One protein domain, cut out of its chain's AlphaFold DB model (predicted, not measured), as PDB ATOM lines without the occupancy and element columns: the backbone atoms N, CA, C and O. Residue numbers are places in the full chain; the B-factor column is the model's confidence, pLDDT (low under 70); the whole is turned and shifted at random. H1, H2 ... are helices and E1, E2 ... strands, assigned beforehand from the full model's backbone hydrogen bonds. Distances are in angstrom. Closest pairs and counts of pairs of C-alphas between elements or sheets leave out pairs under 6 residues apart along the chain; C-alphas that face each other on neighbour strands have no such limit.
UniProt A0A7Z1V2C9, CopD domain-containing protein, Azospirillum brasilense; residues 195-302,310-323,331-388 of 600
ATOM      1  N   ARG A 195     158.575 189.784 182.773       93.94
ATOM      2  CA  ARG A 195     159.128 190.918 183.532       93.94
ATOM      3  C   ARG A 195     159.382 192.140 182.649       93.94
ATOM      4  O   ARG A 195     158.948 193.226 183.013       93.94
ATOM      5  N   SER A 196     159.990 191.959 181.475       92.50
ATOM      6  CA  SER A 196     160.303 193.067 180.554       92.50
ATOM      7  C   SER A 196     159.067 193.826 180.056       92.50
ATOM      8  O   SER A 196     159.130 195.026 179.816       92.50
ATOM      9  N   LEU A 197     157.919 193.150 179.936       91.69
ATOM     10  CA  LEU A 197     156.655 193.770 179.528       91.69
ATOM     11  C   LEU A 197     155.944 194.518 180.663       91.69
ATOM     12  O   LEU A 197     154.978 195.231 180.402       91.69
ATOM     13  N   GLY A 198     156.352 194.290 181.913       87.94
ATOM     14  CA  GLY A 198     155.779 194.936 183.099       87.94
ATOM     15  C   GLY A 198     156.483 196.223 183.489       87.94
ATOM     16  O   GLY A 198     155.951 196.970 184.303       87.94
ATOM     17  N   ASP A 199     157.655 196.470 182.909       83.56
ATOM     18  CA  ASP A 199     158.397 197.706 183.098       83.56
ATOM     19  C   ASP A 199     157.576 198.881 182.522       83.56
ATOM     20  O   ASP A 199     157.165 198.809 181.354       83.56
ATOM     21  N   PRO A 200     157.293 199.950 183.295       69.69
ATOM     22  CA  PRO A 200     156.508 201.110 182.855       69.69
ATOM     23  C   PRO A 200     157.169 201.968 181.756       69.69
ATOM     24  O   PRO A 200     156.783 203.121 181.565       69.69
ATOM     25  N   SER A 201     158.117 201.416 180.991       66.19
ATOM     26  CA  SER A 201     158.761 202.078 179.859       66.19
ATOM     27  C   SER A 201     157.727 202.694 178.898       66.19
ATOM     28  O   SER A 201     156.812 201.991 178.438       66.19
ATOM     29  N   PRO A 202     157.857 203.993 178.566       60.41
ATOM     30  CA  PRO A 202     156.858 204.702 177.778       60.41
ATOM     31  C   PRO A 202     156.877 204.347 176.285       60.41
ATOM     32  O   PRO A 202     155.905 204.671 175.615       60.41
ATOM     33  N   ASP A 203     157.912 203.671 175.755       84.06
ATOM     34  CA  ASP A 203     158.070 203.431 174.308       84.06
ATOM     35  C   ASP A 203     157.444 202.090 173.838       84.06
ATOM     36  O   ASP A 203     158.006 201.006 174.070       84.06
ATOM     37  N   PRO A 204     156.309 202.112 173.103       85.06
ATOM     38  CA  PRO A 204     155.714 200.912 172.514       85.06
ATOM     39  C   PRO A 204     156.633 200.214 171.502       85.06
ATOM     40  O   PRO A 204     156.535 198.995 171.335       85.06
ATOM     41  N   ALA A 205     157.545 200.940 170.847       88.25
ATOM     42  CA  ALA A 205     158.458 200.384 169.858       88.25
ATOM     43  C   ALA A 205     159.505 199.462 170.500       88.25
ATOM     44  O   ALA A 205     159.828 198.418 169.924       88.25
ATOM     45  N   ILE A 206     160.002 199.778 171.705       89.06
ATOM     46  CA  ILE A 206     160.883 198.875 172.468       89.06
ATOM     47  C   ILE A 206     160.149 197.571 172.783       89.06
ATOM     48  O   ILE A 206     160.672 196.496 172.480       89.06
ATOM     49  N   ARG A 207     158.916 197.646 173.303       90.12
ATOM     50  CA  ARG A 207     158.108 196.454 173.619       90.12
ATOM     51  C   ARG A 207     157.855 195.592 172.385       90.12
ATOM     52  O   ARG A 207     158.093 194.385 172.424       90.12
ATOM     53  N   HIS A 208     157.459 196.204 171.270       90.56
ATOM     54  CA  HIS A 208     157.273 195.490 170.006       90.56
ATOM     55  C   HIS A 208     158.559 194.815 169.517       90.56
ATOM     56  O   HIS A 208     158.514 193.665 169.076       90.56
ATOM     57  N   ARG A 209     159.717 195.488 169.608       92.62
ATOM     58  CA  ARG A 209     161.012 194.895 169.234       92.62
ATOM     59  C   ARG A 209     161.363 193.693 170.113       92.62
ATOM     60  O   ARG A 209     161.762 192.666 169.566       92.62
ATOM     61  N   THR A 210     161.179 193.798 171.429       94.00
ATOM     62  CA  THR A 210     161.411 192.708 172.391       94.00
ATOM     63  C   THR A 210     160.547 191.491 172.064       94.00
ATOM     64  O   THR A 210     161.076 190.397 171.864       94.00
ATOM     65  N   VAL A 211     159.232 191.685 171.901       94.44
ATOM     66  CA  VAL A 211     158.293 190.598 171.570       94.44
ATOM     67  C   VAL A 211     158.607 189.983 170.208       94.44
ATOM     68  O   VAL A 211     158.604 188.763 170.067       94.44
ATOM     69  N   ARG A 212     158.959 190.790 169.199       93.06
ATOM     70  CA  ARG A 212     159.322 190.283 167.866       93.06
ATOM     71  C   ARG A 212     160.596 189.440 167.884       93.06
ATOM     72  O   ARG A 212     160.654 188.421 167.199       93.06
ATOM     73  N   ARG A 213     161.622 189.854 168.636       95.31
ATOM     74  CA  ARG A 213     162.857 189.069 168.809       95.31
ATOM     75  C   ARG A 213     162.569 187.756 169.528       95.31
ATOM     76  O   ARG A 213     162.982 186.709 169.037       95.31
ATOM     77  N   PHE A 214     161.800 187.805 170.615       96.06
ATOM     78  CA  PHE A 214     161.422 186.602 171.349       96.06
ATOM     79  C   PHE A 214     160.571 185.654 170.498       96.06
ATOM     80  O   PHE A 214     160.829 184.461 170.471       96.06
ATOM     81  N   SER A 215     159.618 186.172 169.716       93.44
ATOM     82  CA  SER A 215     158.783 185.357 168.823       93.44
ATOM     83  C   SER A 215     159.593 184.636 167.735       93.44
ATOM     84  O   SER A 215     159.246 183.522 167.349       93.44
ATOM     85  N   ARG A 216     160.693 185.230 167.247       92.50
ATOM     86  CA  ARG A 216     161.626 184.556 166.323       92.50
ATOM     87  C   ARG A 216     162.398 183.437 167.013       92.50
ATOM     88  O   ARG A 216     162.477 182.350 166.456       92.50
ATOM     89  N   LEU A 217     162.924 183.702 168.210       95.19
ATOM     90  CA  LEU A 217     163.599 182.690 169.022       95.19
ATOM     91  C   LEU A 217     162.653 181.523 169.327       95.19
ATOM     92  O   LEU A 217     163.001 180.379 169.070       95.19
ATOM     93  N   GLY A 218     161.429 181.822 169.771       92.12
ATOM     94  CA  GLY A 218     160.393 180.830 170.051       92.12
ATOM     95  C   GLY A 218     160.044 179.976 168.833       92.12
ATOM     96  O   GLY A 218     159.929 178.765 168.965       92.12
ATOM     97  N   LEU A 219     159.955 180.562 167.634       89.06
ATOM     98  CA  LEU A 219     159.726 179.798 166.402       89.06
ATOM     99  C   LEU A 219     160.866 178.805 166.112       89.06
ATOM    100  O   LEU A 219     160.595 177.649 165.799       89.06
ATOM    101  N   VAL A 220     162.125 179.240 166.236       92.00
ATOM    102  CA  VAL A 220     163.292 178.354 166.062       92.00
ATOM    103  C   VAL A 220     163.298 177.258 167.129       92.00
ATOM    104  O   VAL A 220     163.478 176.089 166.800       92.00
ATOM    105  N   SER A 221     163.030 177.605 168.389       94.38
ATOM    106  CA  SER A 221     162.912 176.629 169.473       94.38
ATOM    107  C   SER A 221     161.821 175.597 169.203       94.38
ATOM    108  O   SER A 221     162.066 174.411 169.373       94.38
ATOM    109  N   VAL A 222     160.637 176.014 168.752       90.62
ATOM    110  CA  VAL A 222     159.532 175.104 168.414       90.62
ATOM    111  C   VAL A 222     159.926 174.146 167.292       90.62
ATOM    112  O   VAL A 222     159.661 172.954 167.411       90.62
ATOM    113  N   LEU A 223     160.594 174.637 166.242       86.31
ATOM    114  CA  LEU A 223     161.097 173.804 165.143       86.31
ATOM    115  C   LEU A 223     162.054 172.717 165.650       86.31
ATOM    116  O   LEU A 223     161.881 171.539 165.337       86.31
ATOM    117  N   VAL A 224     163.026 173.106 166.477       92.00
ATOM    118  CA  VAL A 224     163.998 172.175 167.066       92.00
ATOM    119  C   VAL A 224     163.311 171.195 168.017       92.00
ATOM    120  O   VAL A 224     163.574 169.997 167.949       92.00
ATOM    121  N   LEU A 225     162.407 171.663 168.882       91.81
ATOM    122  CA  LEU A 225     161.667 170.810 169.816       91.81
ATOM    123  C   LEU A 225     160.821 169.775 169.084       91.81
ATOM    124  O   LEU A 225     160.832 168.613 169.469       91.81
ATOM    125  N   ALA A 226     160.127 170.184 168.024       83.81
ATOM    126  CA  ALA A 226     159.287 169.299 167.240       83.81
ATOM    127  C   ALA A 226     160.138 168.246 166.502       83.81
ATOM    128  O   ALA A 226     159.869 167.052 166.617       83.81
ATOM    129  N   GLY A 227     161.222 168.660 165.832       84.25
ATOM    130  CA  GLY A 227     162.108 167.732 165.115       84.25
ATOM    131  C   GLY A 227     162.815 166.746 166.048       84.25
ATOM    132  O   GLY A 227     162.868 165.550 165.786       84.25
ATOM    133  N   THR A 228     163.297 167.219 167.195       89.50
ATOM    134  CA  THR A 228     163.929 166.347 168.199       89.50
ATOM    135  C   THR A 228     162.922 165.466 168.938       89.50
ATOM    136  O   THR A 228     163.283 164.370 169.364       89.50
ATOM    137  N   ALA A 229     161.666 165.899 169.105       84.50
ATOM    138  CA  ALA A 229     160.602 165.067 169.668       84.50
ATOM    139  C   ALA A 229     160.211 163.928 168.720       84.50
ATOM    140  O   ALA A 229     159.993 162.820 169.193       84.50
ATOM    141  N   ALA A 230     160.193 164.173 167.406       78.62
ATOM    142  CA  ALA A 230     159.977 163.143 166.391       78.62
ATOM    143  C   ALA A 230     161.021 162.017 166.485       78.62
ATOM    144  O   ALA A 230     160.662 160.845 166.582       78.62
ATOM    145  N   LEU A 231     162.303 162.396 166.545       81.12
ATOM    146  CA  LEU A 231     163.423 161.460 166.697       81.12
ATOM    147  C   LEU A 231     163.322 160.635 167.986       81.12
ATOM    148  O   LEU A 231     163.542 159.427 167.979       81.12
ATOM    149  N   GLN A 232     162.977 161.285 169.100       82.50
ATOM    150  CA  GLN A 232     162.842 160.614 170.394       82.50
ATOM    151  C   GLN A 232     161.623 159.689 170.453       82.50
ATOM    152  O   GLN A 232     161.739 158.591 170.988       82.50
ATOM    153  N   LEU A 233     160.479 160.109 169.898       78.69
ATOM    154  CA  LEU A 233     159.262 159.298 169.821       78.69
ATOM    155  C   LEU A 233     159.574 157.970 169.131       78.69
ATOM    156  O   LEU A 233     159.359 156.915 169.711       78.69
ATOM    157  N   GLN A 234     160.194 158.025 167.954       75.12
ATOM    158  CA  GLN A 234     160.544 156.829 167.194       75.12
ATOM    159  C   GLN A 234     161.488 155.885 167.945       75.12
ATOM    160  O   GLN A 234     161.307 154.672 167.889       75.12
ATOM    161  N   ALA A 235     162.490 156.426 168.638       77.31
ATOM    162  CA  ALA A 235     163.471 155.611 169.343       77.31
ATOM    163  C   ALA A 235     162.929 154.984 170.641       77.31
ATOM    164  O   ALA A 235     163.508 154.012 171.116       77.31
ATOM    165  N   MET A 236     161.871 155.544 171.245       74.88
ATOM    166  CA  MET A 236     161.460 155.189 172.613       74.88
ATOM    167  C   MET A 236     160.022 154.681 172.763       74.88
ATOM    168  O   MET A 236     159.747 154.000 173.749       74.88
ATOM    169  N   SER A 237     159.096 154.997 171.848       67.56
ATOM    170  CA  SER A 237     157.682 154.605 171.999       67.56
ATOM    171  C   SER A 237     157.351 153.208 171.485       67.56
ATOM    172  O   SER A 237     156.278 152.710 171.798       67.56
ATOM    173  N   GLY A 238     158.230 152.593 170.687       70.75
ATOM    174  CA  GLY A 238     157.939 151.321 170.029       70.75
ATOM    175  C   GLY A 238     156.831 151.471 168.983       70.75
ATOM    176  O   GLY A 238     156.965 152.246 168.031       70.75
ATOM    177  N   ASP A 239     155.745 150.724 169.150       70.25
ATOM    178  CA  ASP A 239     154.576 150.715 168.275       70.25
ATOM    179  C   ASP A 239     153.367 151.468 168.880       70.25
ATOM    180  O   ASP A 239     153.466 152.197 169.870       70.25
ATOM    181  N   VAL A 240     152.196 151.329 168.251       77.12
ATOM    182  CA  VAL A 240     150.950 151.942 168.741       77.12
ATOM    183  C   VAL A 240     150.529 151.354 170.094       77.12
ATOM    184  O   VAL A 240     149.951 152.069 170.914       77.12
ATOM    185  N   ALA A 241     150.839 150.083 170.354       78.88
ATOM    186  CA  ALA A 241     150.549 149.447 171.630       78.88
ATOM    187  C   ALA A 241     151.458 149.972 172.739       78.88
ATOM    188  O   ALA A 241     150.962 150.272 173.820       78.88
ATOM    189  N   GLY A 242     152.732 150.226 172.452       79.12
ATOM    190  CA  GLY A 242     153.633 150.956 173.335       79.12
ATOM    191  C   GLY A 242     153.092 152.345 173.686       79.12
ATOM    192  O   GLY A 242     153.152 152.763 174.839       79.12
ATOM    193  N   LEU A 243     152.481 153.058 172.735       80.81
ATOM    194  CA  LEU A 243     151.941 154.402 172.978       80.81
ATOM    195  C   LEU A 243     150.632 154.420 173.791       80.81
ATOM    196  O   LEU A 243     150.421 155.342 174.579       80.81
ATOM    197  N   LEU A 244     149.742 153.445 173.587       85.50
ATOM    198  CA  LEU A 244     148.398 153.427 174.192       85.50
ATOM    199  C   LEU A 244     148.271 152.463 175.377       85.50
ATOM    200  O   LEU A 244     147.382 152.629 176.211       85.50
ATOM    201  N   GLY A 245     149.148 151.467 175.458       85.94
ATOM    202  CA  GLY A 245     149.117 150.393 176.447       85.94
ATOM    203  C   GLY A 245     150.173 150.489 177.545       85.94
ATOM    204  O   GLY A 245     150.183 149.641 178.429       85.94
ATOM    205  N   THR A 246     151.042 151.507 177.532       90.25
ATOM    206  CA  THR A 246     152.067 151.704 178.577       90.25
ATOM    207  C   THR A 246     151.888 153.029 179.305       90.25
ATOM    208  O   THR A 246     151.383 154.015 178.752       90.25
ATOM    209  N   ARG A 247     152.367 153.102 180.553       92.50
ATOM    210  CA  ARG A 247     152.370 154.362 181.313       92.50
ATOM    211  C   ARG A 247     153.238 155.420 180.633       92.50
ATOM    212  O   ARG A 247     152.874 156.600 180.623       92.50
ATOM    213  N   TYR A 248     154.367 155.005 180.059       90.00
ATOM    214  CA  TYR A 248     155.255 155.881 179.298       90.00
ATOM    215  C   TYR A 248     154.512 156.549 178.133       90.00
ATOM    216  O   TYR A 248     154.580 157.771 177.970       90.00
ATOM    217  N   GLY A 249     153.747 155.765 177.371       88.00
ATOM    218  CA  GLY A 249     152.954 156.240 176.243       88.00
ATOM    219  C   GLY A 249     151.928 157.311 176.630       88.00
ATOM    220  O   GLY A 249     151.898 158.389 176.030       88.00
ATOM    221  N   TRP A 250     151.172 157.100 177.712       91.19
ATOM    222  CA  TRP A 250     150.210 158.090 178.217       91.19
ATOM    223  C   TRP A 250     150.863 159.397 178.685       91.19
ATOM    224  O   TRP A 250     150.356 160.484 178.394       91.19
ATOM    225  N   LEU A 251     152.006 159.325 179.375       93.31
ATOM    226  CA  LEU A 251     152.764 160.520 179.766       93.31
ATOM    227  C   LEU A 251     153.263 161.297 178.538       93.31
ATOM    228  O   LEU A 251     153.235 162.532 178.525       93.31
ATOM    229  N   LEU A 252     153.688 160.582 177.494       89.00
ATOM    230  CA  LEU A 252     154.132 161.167 176.234       89.00
ATOM    231  C   LEU A 252     152.981 161.845 175.481       89.00
ATOM    232  O   LEU A 252     153.142 162.983 175.033       89.00
ATOM    233  N   LEU A 253     151.811 161.204 175.407       86.12
ATOM    234  CA  LEU A 253     150.590 161.782 174.835       86.12
ATOM    235  C   LEU A 253     150.142 163.031 175.598       86.12
ATOM    236  O   LEU A 253     149.838 164.052 174.982       86.12
ATOM    237  N   GLY A 254     150.178 162.997 176.933       89.81
ATOM    238  CA  GLY A 254     149.915 164.168 177.767       89.81
ATOM    239  C   GLY A 254     150.878 165.320 177.458       89.81
ATOM    240  O   GLY A 254     150.450 166.456 177.242       89.81
ATOM    241  N   LYS A 255     152.183 165.031 177.349       91.62
ATOM    242  CA  LYS A 255     153.207 166.027 176.990       91.62
ATOM    243  C   LYS A 255     152.969 166.604 175.592       91.62
ATOM    244  O   LYS A 255     153.103 167.815 175.413       91.62
ATOM    245  N   ALA A 256     152.587 165.771 174.625       85.81
ATOM    246  CA  ALA A 256     152.241 166.203 173.274       85.81
ATOM    247  C   ALA A 256     150.989 167.100 173.263       85.81
ATOM    248  O   ALA A 256     151.012 168.165 172.648       85.81
ATOM    249  N   GLY A 257     149.936 166.739 174.003       84.81
ATOM    250  CA  GLY A 257     148.728 167.558 174.148       84.81
ATOM    251  C   GLY A 257     149.012 168.940 174.748       84.81
ATOM    252  O   GLY A 257     148.562 169.956 174.218       84.81
ATOM    253  N   LEU A 258     149.834 169.006 175.800       91.06
ATOM    254  CA  LEU A 258     150.266 170.280 176.389       91.06
ATOM    255  C   LEU A 258     151.127 171.108 175.433       91.06
ATOM    256  O   LEU A 258     150.992 172.330 175.381       91.06
ATOM    257  N   PHE A 259     151.993 170.457 174.653       89.00
ATOM    258  CA  PHE A 259     152.775 171.129 173.621       89.00
ATOM    259  C   PHE A 259     151.869 171.744 172.545       89.00
ATOM    260  O   PHE A 259     152.060 172.904 172.190       89.00
ATOM    261  N   LEU A 260     150.829 171.037 172.093       84.00
ATOM    262  CA  LEU A 260     149.832 171.583 171.162       84.00
ATOM    263  C   LEU A 260     149.086 172.791 171.751       84.00
ATOM    264  O   LEU A 260     148.911 173.799 171.063       84.00
ATOM    265  N   ALA A 261     148.708 172.738 173.033       87.38
ATOM    266  CA  ALA A 261     148.098 173.875 173.725       87.38
ATOM    267  C   ALA A 261     149.047 175.088 173.796       87.38
ATOM    268  O   ALA A 261     148.632 176.220 173.536       87.38
ATOM    269  N   LEU A 262     150.339 174.861 174.067       91.75
ATOM    270  CA  LEU A 262     151.368 175.905 174.016       91.75
ATOM    271  C   LEU A 262     151.518 176.504 172.613       91.75
ATOM    272  O   LEU A 262     151.660 177.718 172.493       91.75
ATOM    273  N   LEU A 263     151.452 175.698 171.547       87.75
ATOM    274  CA  LEU A 263     151.491 176.214 170.173       87.75
ATOM    275  C   LEU A 263     150.270 177.080 169.849       87.75
ATOM    276  O   LEU A 263     150.416 178.110 169.189       87.75
ATOM    277  N   ALA A 264     149.086 176.707 170.341       84.75
ATOM    278  CA  ALA A 264     147.877 177.509 170.183       84.75
ATOM    279  C   ALA A 264     148.007 178.876 170.880       84.75
ATOM    280  O   ALA A 264     147.696 179.905 170.274       84.75
ATOM    281  N   LEU A 265     148.536 178.910 172.111       89.38
ATOM    282  CA  LEU A 265     148.832 180.164 172.816       89.38
ATOM    283  C   LEU A 265     149.917 180.979 172.107       89.38
ATOM    284  O   LEU A 265     149.739 182.179 171.904       89.38
ATOM    285  N   ALA A 266     150.987 180.341 171.631       89.19
ATOM    286  CA  ALA A 266     152.049 181.017 170.893       89.19
ATOM    287  C   ALA A 266     151.522 181.651 169.593       89.19
ATOM    288  O   ALA A 266     151.900 182.774 169.239       89.19
ATOM    289  N   ALA A 267     150.607 180.972 168.892       85.69
ATOM    290  CA  ALA A 267     149.926 181.501 167.716       85.69
ATOM    291  C   ALA A 267     149.001 182.678 168.072       85.69
ATOM    292  O   ALA A 267     149.053 183.721 167.411       85.69
ATOM    293  N   LEU A 268     148.203 182.559 169.139       89.38
ATOM    294  CA  LEU A 268     147.369 183.648 169.663       89.38
ATOM    295  C   LEU A 268     148.226 184.875 170.014       89.38
ATOM    296  O   LEU A 268     147.925 186.000 169.602       89.38
ATOM    297  N   ASN A 269     149.349 184.649 170.691       91.69
ATOM    298  CA  ASN A 269     150.309 185.675 171.057       91.69
ATOM    299  C   ASN A 269     150.907 186.350 169.834       91.69
ATOM    300  O   ASN A 269     150.941 187.576 169.773       91.69
ATOM    301  N   ARG A 270     151.327 185.585 168.828       89.19
ATOM    302  CA  ARG A 270     151.946 186.118 167.610       89.19
ATOM    303  C   ARG A 270     150.967 186.901 166.735       89.19
ATOM    304  O   ARG A 270     151.327 187.966 166.235       89.19
ATOM    305  N   PHE A 271     149.756 186.387 166.529       86.31
ATOM    306  CA  PHE A 271     148.834 186.909 165.516       86.31
ATOM    307  C   PHE A 271     147.737 187.828 166.056       86.31
ATOM    308  O   PHE A 271     147.163 188.582 165.271       86.31
ATOM    309  N   VAL A 272     147.439 187.780 167.357       88.56
ATOM    310  CA  VAL A 272     146.331 188.540 167.959       88.56
ATOM    311  C   VAL A 272     146.818 189.487 169.053       88.56
ATOM    312  O   VAL A 272     146.508 190.676 168.997       88.56
ATOM    313  N   LEU A 273     147.610 189.003 170.018       90.50
ATOM    314  CA  LEU A 273     148.010 189.830 171.169       90.50
ATOM    315  C   LEU A 273     149.233 190.716 170.886       90.50
ATOM    316  O   LEU A 273     149.278 191.861 171.321       90.50
ATOM    317  N   SER A 274     150.207 190.248 170.102       90.19
ATOM    318  CA  SER A 274     151.383 191.059 169.746       90.19
ATOM    319  C   SER A 274     151.030 192.317 168.939       90.19
ATOM    320  O   SER A 274     151.616 193.363 169.212       90.19
ATOM    321  N   PRO A 275     150.084 192.298 167.976       88.19
ATOM    322  CA  PRO A 275     149.653 193.516 167.284       88.19
ATOM    323  C   PRO A 275     148.971 194.567 168.176       88.19
ATOM    324  O   PRO A 275     148.933 195.734 167.798       88.19
ATOM    325  N   SER A 276     148.440 194.197 169.349       88.06
ATOM    326  CA  SER A 276     147.693 195.111 170.231       88.06
ATOM    327  C   SER A 276     148.549 195.787 171.313       88.06
ATOM    328  O   SER A 276     148.019 196.511 172.158       88.06
ATOM    329  N   LEU A 277     149.879 195.628 171.268       88.19
ATOM    330  CA  LEU A 277     150.822 196.149 172.274       88.19
ATOM    331  C   LEU A 277     150.918 197.678 172.355       88.19
ATOM    332  O   LEU A 277     151.502 198.202 173.305       88.19
ATOM    333  N   ALA A 278     150.315 198.398 171.407       85.50
ATOM    334  CA  ALA A 278     150.126 199.843 171.509       85.50
ATOM    335  C   ALA A 278     149.192 200.235 172.673       85.50
ATOM    336  O   ALA A 278     149.294 201.339 173.200       85.50
ATOM    337  N   ARG A 279     148.293 199.334 173.103       87.25
ATOM    338  CA  ARG A 279     147.307 199.580 174.166       87.25
ATOM    339  C   ARG A 279     147.705 198.873 175.462       87.25
ATOM    340  O   ARG A 279     148.180 197.738 175.448       87.25
ATOM    341  N   ARG A 280     147.419 199.502 176.612       86.31
ATOM    342  CA  ARG A 280     147.655 198.906 177.947       86.31
ATOM    343  C   ARG A 280     146.916 197.576 178.138       86.31
ATOM    344  O   ARG A 280     147.427 196.677 178.796       86.31
ATOM    345  N   GLU A 281     145.723 197.445 177.565       90.19
ATOM    346  CA  GLU A 281     144.947 196.196 177.554       90.19
ATOM    347  C   GLU A 281     145.657 195.070 176.805       90.19
ATOM    348  O   GLU A 281     145.736 193.962 177.325       90.19
ATOM    349  N   GLY A 282     146.251 195.361 175.641       90.88
ATOM    350  CA  GLY A 282     147.019 194.382 174.870       90.88
ATOM    351  C   GLY A 282     148.242 193.876 175.634       90.88
ATOM    352  O   GLY A 282     148.514 192.678 175.653       90.88
ATOM    353  N   VAL A 283     148.928 194.766 176.363       91.75
ATOM    354  CA  VAL A 283     150.038 194.381 177.254       91.75
ATOM    355  C   VAL A 283     149.555 193.485 178.397       91.75
ATOM    356  O   VAL A 283     150.187 192.467 178.677       91.75
ATOM    357  N   ARG A 284     148.433 193.821 179.052       93.25
ATOM    358  CA  ARG A 284     147.845 192.988 180.118       93.25
ATOM    359  C   ARG A 284     147.442 191.606 179.599       93.25
ATOM    360  O   ARG A 284     147.800 190.610 180.223       93.25
ATOM    361  N   ALA A 285     146.775 191.546 178.448       95.06
ATOM    362  CA  ALA A 285     146.372 190.297 177.813       95.06
ATOM    363  C   ALA A 285     147.587 189.427 177.446       95.06
ATOM    364  O   ALA A 285     147.616 188.248 177.793       95.06
ATOM    365  N   LEU A 286     148.626 190.008 176.828       95.12
ATOM    366  CA  LEU A 286     149.848 189.271 176.491       95.12
ATOM    367  C   LEU A 286     150.561 188.752 177.748       95.12
ATOM    368  O   LEU A 286     150.988 187.603 177.780       95.12
ATOM    369  N   ARG A 287     150.657 189.559 178.813       95.94
ATOM    370  CA  ARG A 287     151.234 189.119 180.097       95.94
ATOM    371  C   ARG A 287     150.455 187.956 180.711       95.94
ATOM    372  O   ARG A 287     151.080 187.033 181.227       95.94
ATOM    373  N   GLY A 288     149.122 187.997 180.651       97.12
ATOM    374  CA  GLY A 288     148.259 186.900 181.093       97.12
ATOM    375  C   GLY A 288     148.500 185.625 180.285       97.12
ATOM    376  O   GLY A 288     148.696 184.561 180.866       97.12
ATOM    377  N   SER A 289     148.599 185.739 178.957       96.81
ATOM    378  CA  SER A 289     148.919 184.588 178.111       96.81
ATOM    379  C   SER A 289     150.319 184.031 178.366       96.81
ATOM    380  O   SER A 289     150.462 182.817 178.390       96.81
ATOM    381  N   ILE A 290     151.339 184.868 178.594       97.31
ATOM    382  CA  ILE A 290     152.696 184.400 178.933       97.31
ATOM    383  C   ILE A 290     152.697 183.664 180.280       97.31
ATOM    384  O   ILE A 290     153.425 182.687 180.449       97.31
ATOM    385  N   LEU A 291     151.882 184.101 181.245       97.50
ATOM    386  CA  LEU A 291     151.741 183.397 182.520       97.50
ATOM    387  C   LEU A 291     151.089 182.019 182.322       97.50
ATOM    388  O   LEU A 291     151.580 181.037 182.877       97.50
ATOM    389  N   ALA A 292     150.054 181.931 181.481       97.75
ATOM    390  CA  ALA A 292     149.451 180.657 181.092       97.75
ATOM    391  C   ALA A 292     150.454 179.745 180.356       97.75
ATOM    392  O   ALA A 292     150.572 178.570 180.698       97.75
ATOM    393  N   GLU A 293     151.242 180.286 179.417       97.19
ATOM    394  CA  GLU A 293     152.329 179.550 178.754       97.19
ATOM    395  C   GLU A 293     153.384 179.063 179.753       97.19
ATOM    396  O   GLU A 293     153.852 177.934 179.656       97.19
ATOM    397  N   THR A 294     153.735 179.879 180.750       97.75
ATOM    398  CA  THR A 294     154.693 179.492 181.796       97.75
ATOM    399  C   THR A 294     154.147 178.335 182.635       97.75
ATOM    400  O   THR A 294     154.878 177.385 182.908       97.75
ATOM    401  N   GLY A 295     152.860 178.373 183.005       98.06
ATOM    402  CA  GLY A 295     152.197 177.292 183.741       98.06
ATOM    403  C   GLY A 295     152.125 175.983 182.948       98.06
ATOM    404  O   GLY A 295     152.507 174.932 183.459       98.06
ATOM    405  N   LEU A 296     151.718 176.042 181.675       97.62
ATOM    406  CA  LEU A 296     151.702 174.868 180.791       97.62
ATOM    407  C   LEU A 296     153.116 174.335 180.522       97.62
ATOM    408  O   LEU A 296     153.334 173.126 180.548       97.62
ATOM    409  N   GLY A 297     154.093 175.222 180.320       97.38
ATOM    410  CA  GLY A 297     155.501 174.865 180.161       97.38
ATOM    411  C   GLY A 297     156.073 174.169 181.397       97.38
ATOM    412  O   GLY A 297     156.806 173.190 181.269       97.38
ATOM    413  N   PHE A 298     155.691 174.611 182.597       97.81
ATOM    414  CA  PHE A 298     156.045 173.925 183.836       97.81
ATOM    415  C   PHE A 298     155.440 172.516 183.902       97.81
ATOM    416  O   PHE A 298     156.152 171.564 184.217       97.81
ATOM    417  N   LEU A 299     154.169 172.344 183.522       98.00
ATOM    418  CA  LEU A 299     153.542 171.020 183.468       98.00
ATOM    419  C   LEU A 299     154.213 170.098 182.431       98.00
ATOM    420  O   LEU A 299     154.402 168.910 182.690       98.00
ATOM    421  N   VAL A 300     154.673 170.640 181.298       97.38
ATOM    422  CA  VAL A 300     155.503 169.899 180.328       97.38
ATOM    423  C   VAL A 300     156.817 169.421 180.957       97.38
ATOM    424  O   VAL A 300     157.234 168.292 180.695       97.38
ATOM    425  N   ILE A 301     157.465 170.234 181.801       97.00
ATOM    426  CA  ILE A 301     158.678 169.836 182.541       97.00
ATOM    427  C   ILE A 301     158.360 168.726 183.552       97.00
ATOM    428  O   ILE A 301     159.139 167.780 183.663       97.00
ATOM    429  N   VAL A 302     157.212 168.792 184.237       96.56
ATOM    430  CA  VAL A 302     156.741 167.726 185.142       96.56
ATOM    431  C   VAL A 302     156.591 166.402 184.395       96.56
ATOM    432  O   VAL A 302     157.187 165.404 184.798       96.56
ATOM    433  N   THR A 310     160.386 156.832 184.135       88.19
ATOM    434  CA  THR A 310     159.561 155.699 183.699       88.19
ATOM    435  C   THR A 310     160.362 154.907 182.665       88.19
ATOM    436  O   THR A 310     160.993 155.538 181.811       88.19
ATOM    437  N   PRO A 311     160.372 153.564 182.715       86.25
ATOM    438  CA  PRO A 311     160.955 152.761 181.650       86.25
ATOM    439  C   PRO A 311     160.384 153.183 180.285       86.25
ATOM    440  O   PRO A 311     159.183 153.432 180.185       86.25
ATOM    441  N   PRO A 312     161.218 153.332 179.242       86.12
ATOM    442  CA  PRO A 312     160.737 153.516 177.878       86.12
ATOM    443  C   PRO A 312     159.718 152.440 177.482       86.12
ATOM    444  O   PRO A 312     159.880 151.286 177.864       86.12
ATOM    445  N   ALA A 313     158.721 152.796 176.666       84.44
ATOM    446  CA  ALA A 313     157.659 151.867 176.258       84.44
ATOM    447  C   ALA A 313     158.192 150.611 175.546       84.44
ATOM    448  O   ALA A 313     157.607 149.547 175.662       84.44
ATOM    449  N   ILE A 314     159.340 150.701 174.863       80.56
ATOM    450  CA  ILE A 314     160.010 149.543 174.243       80.56
ATOM    451  C   ILE A 314     160.518 148.493 175.258       80.56
ATOM    452  O   ILE A 314     160.919 147.400 174.869       80.56
ATOM    453  N   HIS A 315     160.521 148.806 176.554       83.50
ATOM    454  CA  HIS A 315     160.925 147.895 177.629       83.50
ATOM    455  C   HIS A 315     159.757 147.493 178.542       83.50
ATOM    456  O   HIS A 315     159.985 146.863 179.571       83.50
ATOM    457  N   GLU A 316     158.525 147.879 178.204       83.75
ATOM    458  CA  GLU A 316     157.324 147.582 178.983       83.75
ATOM    459  C   GLU A 316     156.333 146.816 178.103       83.75
ATOM    460  O   GLU A 316     156.017 147.248 176.998       83.75
ATOM    461  N   GLU A 317     155.840 145.680 178.597       84.44
ATOM    462  CA  GLU A 317     154.812 144.903 177.903       84.44
ATOM    463  C   GLU A 317     153.483 145.684 177.921       84.44
ATOM    464  O   GLU A 317     152.958 145.992 178.999       84.44
ATOM    465  N   PRO A 318     152.918 146.043 176.756       85.94
ATOM    466  CA  PRO A 318     151.746 146.904 176.700       85.94
ATOM    467  C   PRO A 318     150.479 146.170 177.157       85.94
ATOM    468  O   PRO A 318     150.178 145.061 176.712       85.94
ATOM    469  N   VAL A 319     149.676 146.837 177.991       90.88
ATOM    470  CA  VAL A 319     148.317 146.405 178.340       90.88
ATOM    471  C   VAL A 319     147.331 147.171 177.471       90.88
ATOM    472  O   VAL A 319     147.086 148.360 177.668       90.88
ATOM    473  N   TRP A 320     146.765 146.493 176.481       90.00
ATOM    474  CA  TRP A 320     145.895 147.122 175.499       90.00
ATOM    475  C   TRP A 320     144.564 147.575 176.128       90.00
ATOM    476  O   TRP A 320     143.842 146.752 176.697       90.00
ATOM    477  N   PRO A 321     144.199 148.868 176.037       89.81
ATOM    478  CA  PRO A 321     143.045 149.399 176.764       89.81
ATOM    479  C   PRO A 321     141.707 149.244 176.022       89.81
ATOM    480  O   PRO A 321     140.659 149.533 176.600       89.81
ATOM    481  N   PHE A 322     141.708 148.825 174.752       89.56
ATOM    482  CA  PHE A 322     140.502 148.769 173.919       89.56
ATOM    483  C   PHE A 322     140.052 147.322 173.652       89.56
ATOM    484  O   PHE A 322     140.889 146.438 173.510       89.56
ATOM    485  N   PRO A 323     138.740 147.053 173.507       88.69
ATOM    486  CA  PRO A 323     138.232 145.708 173.204       88.69
ATOM    487  C   PRO A 323     138.412 145.305 171.730       88.69
ATOM    488  O   PRO A 323     137.958 144.243 171.309       88.69
ATOM    489  N   TRP A 331     151.516 141.626 160.019       40.22
ATOM    490  CA  TRP A 331     151.694 140.913 158.743       40.22
ATOM    491  C   TRP A 331     151.551 141.817 157.517       40.22
ATOM    492  O   TRP A 331     151.734 141.353 156.392       40.22
ATOM    493  N   ALA A 332     151.279 143.113 157.711       40.72
ATOM    494  CA  ALA A 332     151.408 144.121 156.666       40.72
ATOM    495  C   ALA A 332     152.901 144.309 156.330       40.72
ATOM    496  O   ALA A 332     153.554 145.276 156.732       40.72
ATOM    497  N   ALA A 333     153.438 143.344 155.582       38.47
ATOM    498  CA  ALA A 333     154.785 143.297 155.027       38.47
ATOM    499  C   ALA A 333     155.104 144.502 154.117       38.47
ATOM    500  O   ALA A 333     156.239 144.673 153.692       38.47
ATOM    501  N   GLU A 334     154.128 145.370 153.852       41.12
ATOM    502  CA  GLU A 334     154.206 146.383 152.805       41.12
ATOM    503  C   GLU A 334     154.367 147.819 153.304       41.12
ATOM    504  O   GLU A 334     154.477 148.722 152.480       41.12
ATOM    505  N   TRP A 335     154.416 148.077 154.622       39.22
ATOM    506  CA  TRP A 335     154.653 149.448 155.093       39.22
ATOM    507  C   TRP A 335     156.116 149.686 155.488       39.22
ATOM    508  O   TRP A 335     156.452 149.471 156.657       39.22
ATOM    509  N   PRO A 336     157.002 150.115 154.571       42.22
ATOM    510  CA  PRO A 336     158.420 150.296 154.869       42.22
ATOM    511  C   PRO A 336     158.607 151.197 156.092       42.22
ATOM    512  O   PRO A 336     157.887 152.177 156.267       42.22
ATOM    513  N   SER A 337     159.570 150.868 156.953       45.59
ATOM    514  CA  SER A 337     159.958 151.666 158.131       45.59
ATOM    515  C   SER A 337     160.198 153.154 157.802       45.59
ATOM    516  O   SER A 337     159.969 154.021 158.650       45.59
ATOM    517  N   GLU A 338     160.534 153.444 156.544       43.31
ATOM    518  CA  GLU A 338     160.661 154.763 155.914       43.31
ATOM    519  C   GLU A 338     159.367 155.616 155.921       43.31
ATOM    520  O   GLU A 338     159.429 156.846 155.936       43.31
ATOM    521  N   SER A 339     158.171 155.016 155.980       49.41
ATOM    522  CA  SER A 339     156.885 155.739 155.968       49.41
ATOM    523  C   SER A 339     156.488 156.359 157.315       49.41
ATOM    524  O   SER A 339     155.617 157.227 157.383       49.41
ATOM    525  N   ARG A 340     157.129 155.953 158.416       53.06
ATOM    526  CA  ARG A 340     156.859 156.523 159.749       53.06
ATOM    527  C   ARG A 340     157.393 157.951 159.856       53.06
ATOM    528  O   ARG A 340     156.781 158.798 160.510       53.06
ATOM    529  N   TRP A 341     158.482 158.239 159.141       48.28
ATOM    530  CA  TRP A 341     159.032 159.583 159.005       48.28
ATOM    531  C   TRP A 341     158.067 160.524 158.300       48.28
ATOM    532  O   TRP A 341     157.909 161.660 158.736       48.28
ATOM    533  N   SER A 342     157.369 160.067 157.257       49.94
ATOM    534  CA  SER A 342     156.486 160.942 156.484       49.94
ATOM    535  C   SER A 342     155.274 161.401 157.299       49.94
ATOM    536  O   SER A 342     154.943 162.579 157.240       49.94
ATOM    537  N   MET A 343     154.676 160.560 158.152       52.50
ATOM    538  CA  MET A 343     153.545 160.971 159.004       52.50
ATOM    539  C   MET A 343     153.947 161.987 160.077       52.50
ATOM    540  O   MET A 343     153.255 162.988 160.276       52.50
ATOM    541  N   VAL A 344     155.082 161.767 160.747       54.72
ATOM    542  CA  VAL A 344     155.572 162.691 161.778       54.72
ATOM    543  C   VAL A 344     156.035 164.006 161.153       54.72
ATOM    544  O   VAL A 344     155.691 165.066 161.669       54.72
ATOM    545  N   LEU A 345     156.742 163.960 160.017       54.16
ATOM    546  CA  LEU A 345     157.163 165.142 159.260       54.16
ATOM    547  C   LEU A 345     155.977 165.910 158.677       54.16
ATOM    548  O   LEU A 345     156.016 167.136 158.666       54.16
ATOM    549  N   VAL A 346     154.914 165.223 158.249       55.38
ATOM    550  CA  VAL A 346     153.661 165.848 157.821       55.38
ATOM    551  C   VAL A 346     153.032 166.551 159.018       55.38
ATOM    552  O   VAL A 346     152.936 167.769 158.996       55.38
ATOM    553  N   VAL A 347     152.725 165.879 160.129       58.34
ATOM    554  CA  VAL A 347     152.135 166.547 161.310       58.34
ATOM    555  C   VAL A 347     152.996 167.724 161.804       58.34
ATOM    556  O   VAL A 347     152.458 168.793 162.102       58.34
ATOM    557  N   LEU A 348     154.329 167.590 161.793       61.25
ATOM    558  CA  LEU A 348     155.256 168.695 162.061       61.25
ATOM    559  C   LEU A 348     155.083 169.848 161.069       61.25
ATOM    560  O   LEU A 348     154.852 170.981 161.482       61.25
ATOM    561  N   ALA A 349     155.198 169.580 159.767       58.03
ATOM    562  CA  ALA A 349     155.134 170.579 158.701       58.03
ATOM    563  C   ALA A 349     153.820 171.362 158.746       58.03
ATOM    564  O   ALA A 349     153.776 172.562 158.485       58.03
ATOM    565  N   LEU A 350     152.756 170.693 159.160       58.19
ATOM    566  CA  LEU A 350     151.418 171.228 159.274       58.19
ATOM    567  C   LEU A 350     151.243 172.130 160.497       58.19
ATOM    568  O   LEU A 350     150.785 173.267 160.349       58.19
ATOM    569  N   LEU A 351     151.716 171.699 161.671       60.09
ATOM    570  CA  LEU A 351     151.778 172.541 162.872       60.09
ATOM    571  C   LEU A 351     152.676 173.774 162.655       60.09
ATOM    572  O   LEU A 351     152.359 174.876 163.104       60.09
ATOM    573  N   LEU A 352     153.765 173.611 161.900       59.78
ATOM    574  CA  LEU A 352     154.714 174.674 161.560       59.78
ATOM    575  C   LEU A 352     154.165 175.646 160.506       59.78
ATOM    576  O   LEU A 352     154.368 176.858 160.622       59.78
ATOM    577  N   SER A 353     153.407 175.154 159.522       57.44
ATOM    578  CA  SER A 353     152.734 175.994 158.524       57.44
ATOM    579  C   SER A 353     151.704 176.932 159.171       57.44
ATOM    580  O   SER A 353     151.605 178.103 158.797       57.44
ATOM    581  N   GLY A 354     151.024 176.481 160.232       55.31
ATOM    582  CA  GLY A 354     150.100 177.301 161.018       55.31
ATOM    583  C   GLY A 354     150.768 178.463 161.767       55.31
ATOM    584  O   GLY A 354     150.162 179.519 161.943       55.31
ATOM    585  N   LEU A 355     152.036 178.312 162.165       58.91
ATOM    586  CA  LEU A 355     152.813 179.330 162.894       58.91
ATOM    587  C   LEU A 355     153.526 180.331 161.969       58.91
ATOM    588  O   LEU A 355     153.876 181.442 162.389       58.91
ATOM    589  N   LEU A 356     153.742 179.951 160.709       58.12
ATOM    590  CA  LEU A 356     154.439 180.754 159.704       58.12
ATOM    591  C   LEU A 356     153.489 181.588 158.831       58.12
ATOM    592  O   LEU A 356     153.889 182.660 158.369       58.12
ATOM    593  N   VAL A 357     152.241 181.154 158.621       55.28
ATOM    594  CA  VAL A 357     151.357 181.745 157.605       55.28
ATOM    595  C   VAL A 357     150.212 182.578 158.220       55.28
ATOM    596  O   VAL A 357     149.654 182.272 159.264       55.28
ATOM    597  N   ARG A 358     149.873 183.700 157.564       60.41
ATOM    598  CA  ARG A 358     148.843 184.690 157.949       60.41
ATOM    599  C   ARG A 358     147.484 184.030 158.279       60.41
ATOM    600  O   ARG A 358     147.050 183.150 157.542       60.41
ATOM    601  N   ARG A 359     146.772 184.545 159.298       60.47
ATOM    602  CA  ARG A 359     145.512 184.039 159.922       60.47
ATOM    603  C   ARG A 359     144.480 183.346 159.001       60.47
ATOM    604  O   ARG A 359     143.832 182.411 159.447       60.47
ATOM    605  N   ARG A 360     144.317 183.761 157.734       58.00
ATOM    606  CA  ARG A 360     143.374 183.144 156.768       58.00
ATOM    607  C   ARG A 360     143.892 181.874 156.077       58.00
ATOM    608  O   ARG A 360     143.096 181.039 155.677       58.00
ATOM    609  N   ARG A 361     145.207 181.705 155.940       58.66
ATOM    610  CA  ARG A 361     145.815 180.534 155.284       58.66
ATOM    611  C   ARG A 361     146.054 179.366 156.245       58.66
ATOM    612  O   ARG A 361     146.234 178.255 155.779       58.66
ATOM    613  N   VAL A 362     145.997 179.601 157.559       54.78
ATOM    614  CA  VAL A 362     146.056 178.541 158.585       54.78
ATOM    615  C   VAL A 362     144.828 177.635 158.499       54.78
ATOM    616  O   VAL A 362     144.968 176.421 158.519       54.78
ATOM    617  N   ILE A 363     143.637 178.214 158.317       58.97
ATOM    618  CA  ILE A 363     142.389 177.454 158.137       58.97
ATOM    619  C   ILE A 363     142.449 176.620 156.848       58.97
ATOM    620  O   ILE A 363     142.104 175.445 156.858       58.97
ATOM    621  N   LEU A 364     142.953 177.209 155.757       56.44
ATOM    622  CA  LEU A 364     143.139 176.509 154.481       56.44
ATOM    623  C   LEU A 364     144.191 175.397 154.572       56.44
ATOM    624  O   LEU A 364     143.993 174.343 153.985       56.44
ATOM    625  N   ALA A 365     145.271 175.601 155.332       56.62
ATOM    626  CA  ALA A 365     146.254 174.559 155.600       56.62
ATOM    627  C   ALA A 365     145.619 173.413 156.400       56.62
ATOM    628  O   ALA A 365     145.694 172.280 155.957       56.62
ATOM    629  N   VAL A 366     144.913 173.692 157.503       61.09
ATOM    630  CA  VAL A 366     144.192 172.676 158.307       61.09
ATOM    631  C   VAL A 366     143.179 171.886 157.476       61.09
ATOM    632  O   VAL A 366     143.110 170.666 157.598       61.09
ATOM    633  N   LEU A 367     142.442 172.545 156.585       62.31
ATOM    634  CA  LEU A 367     141.530 171.867 155.660       62.31
ATOM    635  C   LEU A 367     142.277 171.012 154.629       62.31
ATOM    636  O   LEU A 367     141.895 169.868 154.409       62.31
ATOM    637  N   ALA A 368     143.363 171.520 154.042       61.06
ATOM    638  CA  ALA A 368     144.186 170.768 153.095       61.06
ATOM    639  C   ALA A 368     144.856 169.549 153.746       61.06
ATOM    640  O   ALA A 368     145.010 168.518 153.109       61.06
ATOM    641  N   ILE A 369     145.205 169.642 155.030       64.12
ATOM    642  CA  ILE A 369     145.731 168.548 155.850       64.12
ATOM    643  C   ILE A 369     144.698 167.466 156.057       64.12
ATOM    644  O   ILE A 369     144.989 166.296 155.835       64.12
ATOM    645  N   ALA A 370     143.512 167.865 156.521       65.12
ATOM    646  CA  ALA A 370     142.419 166.942 156.759       65.12
ATOM    647  C   ALA A 370     142.067 166.219 155.457       65.12
ATOM    648  O   ALA A 370     141.879 165.005 155.474       65.12
ATOM    649  N   LEU A 371     142.089 166.946 154.333       65.44
ATOM    650  CA  LEU A 371     141.876 166.418 152.990       65.44
ATOM    651  C   LEU A 371     143.013 165.493 152.528       65.44
ATOM    652  O   LEU A 371     142.740 164.430 151.989       65.44
ATOM    653  N   CYS A 372     144.281 165.834 152.781       62.25
ATOM    654  CA  CYS A 372     145.417 164.963 152.471       62.25
ATOM    655  C   CYS A 372     145.375 163.681 153.307       62.25
ATOM    656  O   CYS A 372     145.516 162.599 152.754       62.25
ATOM    657  N   MET A 373     145.127 163.780 154.616       57.62
ATOM    658  CA  MET A 373     144.986 162.630 155.516       57.62
ATOM    659  C   MET A 373     143.833 161.726 155.094       57.62
ATOM    660  O   MET A 373     144.026 160.519 155.008       57.62
ATOM    661  N   THR A 374     142.665 162.291 154.773       57.44
ATOM    662  CA  THR A 374     141.546 161.502 154.235       57.44
ATOM    663  C   THR A 374     141.871 160.919 152.866       57.44
ATOM    664  O   THR A 374     141.567 159.758 152.643       57.44
ATOM    665  N   SER A 375     142.559 161.645 151.981       52.59
ATOM    666  CA  SER A 375     142.979 161.105 150.683       52.59
ATOM    667  C   SER A 375     144.012 159.987 150.814       52.59
ATOM    668  O   SER A 375     143.930 159.028 150.068       52.59
ATOM    669  N   ILE A 376     144.933 160.060 151.782       54.50
ATOM    670  CA  ILE A 376     145.909 159.002 152.069       54.50
ATOM    671  C   ILE A 376     145.173 157.777 152.599       54.50
ATOM    672  O   ILE A 376     145.394 156.691 152.087       54.50
ATOM    673  N   LEU A 377     144.251 157.965 153.550       54.25
ATOM    674  CA  LEU A 377     143.419 156.893 154.103       54.25
ATOM    675  C   LEU A 377     142.523 156.225 153.047       54.25
ATOM    676  O   LEU A 377     142.243 155.041 153.171       54.25
ATOM    677  N   VAL A 378     142.075 156.979 152.037       53.47
ATOM    678  CA  VAL A 378     141.228 156.492 150.933       53.47
ATOM    679  C   VAL A 378     142.053 155.895 149.782       53.47
ATOM    680  O   VAL A 378     141.583 154.974 149.125       53.47
ATOM    681  N   ALA A 379     143.259 156.408 149.515       51.06
ATOM    682  CA  ALA A 379     144.127 155.956 148.421       51.06
ATOM    683  C   ALA A 379     144.930 154.701 148.777       51.06
ATOM    684  O   ALA A 379     145.271 153.918 147.894       51.06
ATOM    685  N   THR A 380     145.232 154.489 150.058       50.38
ATOM    686  CA  THR A 380     145.624 153.166 150.534       50.38
ATOM    687  C   THR A 380     144.349 152.340 150.641       50.38
ATOM    688  O   THR A 380     143.474 152.718 151.415       50.38
ATOM    689  N   ASP A 381     144.234 151.243 149.891       43.53
ATOM    690  CA  ASP A 381     143.136 150.260 149.939       43.53
ATOM    691  C   ASP A 381     143.156 149.485 151.281       43.53
ATOM    692  O   ASP A 381     143.210 148.259 151.362       43.53
ATOM    693  N   LEU A 382     143.207 150.239 152.382       51.16
ATOM    694  CA  LEU A 382     143.212 149.795 153.757       51.16
ATOM    695  C   LEU A 382     141.802 149.303 154.053       51.16
ATOM    696  O   LEU A 382     140.976 149.997 154.651       51.16
ATOM    697  N   ARG A 383     141.529 148.054 153.689       51.06
ATOM    698  CA  ARG A 383     140.536 147.260 154.409       51.06
ATOM    699  C   ARG A 383     141.065 147.072 155.830       51.06
ATOM    700  O   ARG A 383     141.627 146.035 156.157       51.06
ATOM    701  N   VAL A 384     140.942 148.112 156.660       55.94
ATOM    702  CA  VAL A 384     141.244 148.074 158.093       55.94
ATOM    703  C   VAL A 384     140.219 147.143 158.721       55.94
ATOM    704  O   VAL A 384     139.161 147.567 159.185       55.94
ATOM    705  N   THR A 385     140.491 145.846 158.682       64.56
ATOM    706  CA  THR A 385     139.694 144.863 159.400       64.56
ATOM    707  C   THR A 385     139.958 145.078 160.878       64.56
ATOM    708  O   THR A 385     141.076 144.913 161.351       64.56
ATOM    709  N   VAL A 386     138.943 145.521 161.607       74.81
ATOM    710  CA  VAL A 386     138.998 145.624 163.062       74.81
ATOM    711  C   VAL A 386     138.617 144.259 163.623       74.81
ATOM    712  O   VAL A 386     137.554 143.736 163.294       74.81
ATOM    713  N   VAL A 387     139.485 143.684 164.449       77.88
ATOM    714  CA  VAL A 387     139.258 142.399 165.121       77.88
ATOM    715  C   VAL A 387     139.115 142.609 166.629       77.88
ATOM    716  O   VAL A 387     139.619 143.606 167.161       77.88
ATOM    717  N   PRO A 388     138.414 141.707 167.339       83.00
ATOM    718  CA  PRO A 388     138.385 141.722 168.797       83.00
ATOM    719  C   PRO A 388     139.802 141.671 169.377       83.00
ATOM    720  O   PRO A 388     140.670 141.003 168.823       83.00
TER     721      PRO A 388
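AT A GLANCE: This is residues 195 to 302, 310 to 323 and 331 to 388 of the 600 residues of the protein "CopD domain-containing protein" of Azospirillum brasilense (UniProt A0A7Z1V2C9). Five long helices run roughly along one axis: H2 lies alongside two helical hairpins, H4 with H5 and H6 with H7, with H5 and H7 on far sides of the assembly. The small H1 sits at one end of the long axis and the small H3 at the other, where residues 331 to 339 and 374 to 386 stick out. The 180 printed residues hold seven named helices and then one strand, H1 to H7 and E1, and the class is mostly helix. The whole is loose, with a radius of gyration of the C-alphas of 20.2 A, and elongated, spanning 67 by 37 by 27 A.

HOW THE PARTS SIT: H1, residues 195 to 198, is close to but not clearly touching H2, residues 204 to 236; the closest C-alphas, of Leu 197 and Arg 207, are 6.7 A apart. H2 only just touches H4, residues 247 to 276, with 3 pairs of C-alphas within 8 A; the closest are Ser 215 and Arg 270, 7.0 A, at a shallow tilt of 21 degrees, opposite ways. H3, residues 240 to 245, touches H4 only at the corner, with C-alphas of Leu 243 and Gly 249 3.9 A apart. H4 and H5, residues 280 to 302, form a hairpin at a shallow tilt of 14 degrees; their closest C-alphas, of Ser 276 and Gly 282, are 4.7 A apart. H1 only just touches H5, with 3 pairs of C-alphas within 8 A; the closest are Leu 197 and Val 283, 7.0 A. H6, residues 339 to 356, touches H2 with C-alphas of Val 344 and Ala 230 6.4 A apart, at a shallow tilt of 9 degrees, opposite ways. H2, H4 and H6 make a bundle, three helices side by side, though H4 and H6 are close but not clearly touching. H6 and H7, residues 359 to 379, form a second hairpin, with C-alphas of Gly 354 and Val 362 4.9 A apart. H7 is apart from H2 and H5. Strand E1, residues 386 to 388, pairs with no named strand. In H2, H3 and H5 every O i to N i+4 pair is within hydrogen-bond range; the figures are 22 of 26 in H4, 12 of 14 in H6 and 15 of 17 in H7, and H1 is too short for such a pair.

IN THESE COORDINATES: H1 begins at C-alpha 195, (159.128, 190.918, 183.532). H2 is 46.1 A long, H4 42.5 A, H5 33.3 A, H6 25.4 A and H7 30.4 A. H4 has a kink of 37 degrees near residue 270. E1 ends at C-alpha 388, (138.385, 141.722, 168.797).

THE WHOLE: The C-alphas of Pro 202 and Trp 331, the two farthest apart, are 66.8 A apart. Residues 303 to 309 and 324 to 330 are not printed, with C-alpha gaps of 12.4 A and 20.3 A; the link from H5 to H6 runs across both cuts. Of the links printed whole none is long. The mean pLDDT of the printed part is 77.7; residues 200 to 202, 237 and 331 to 385 are under 70.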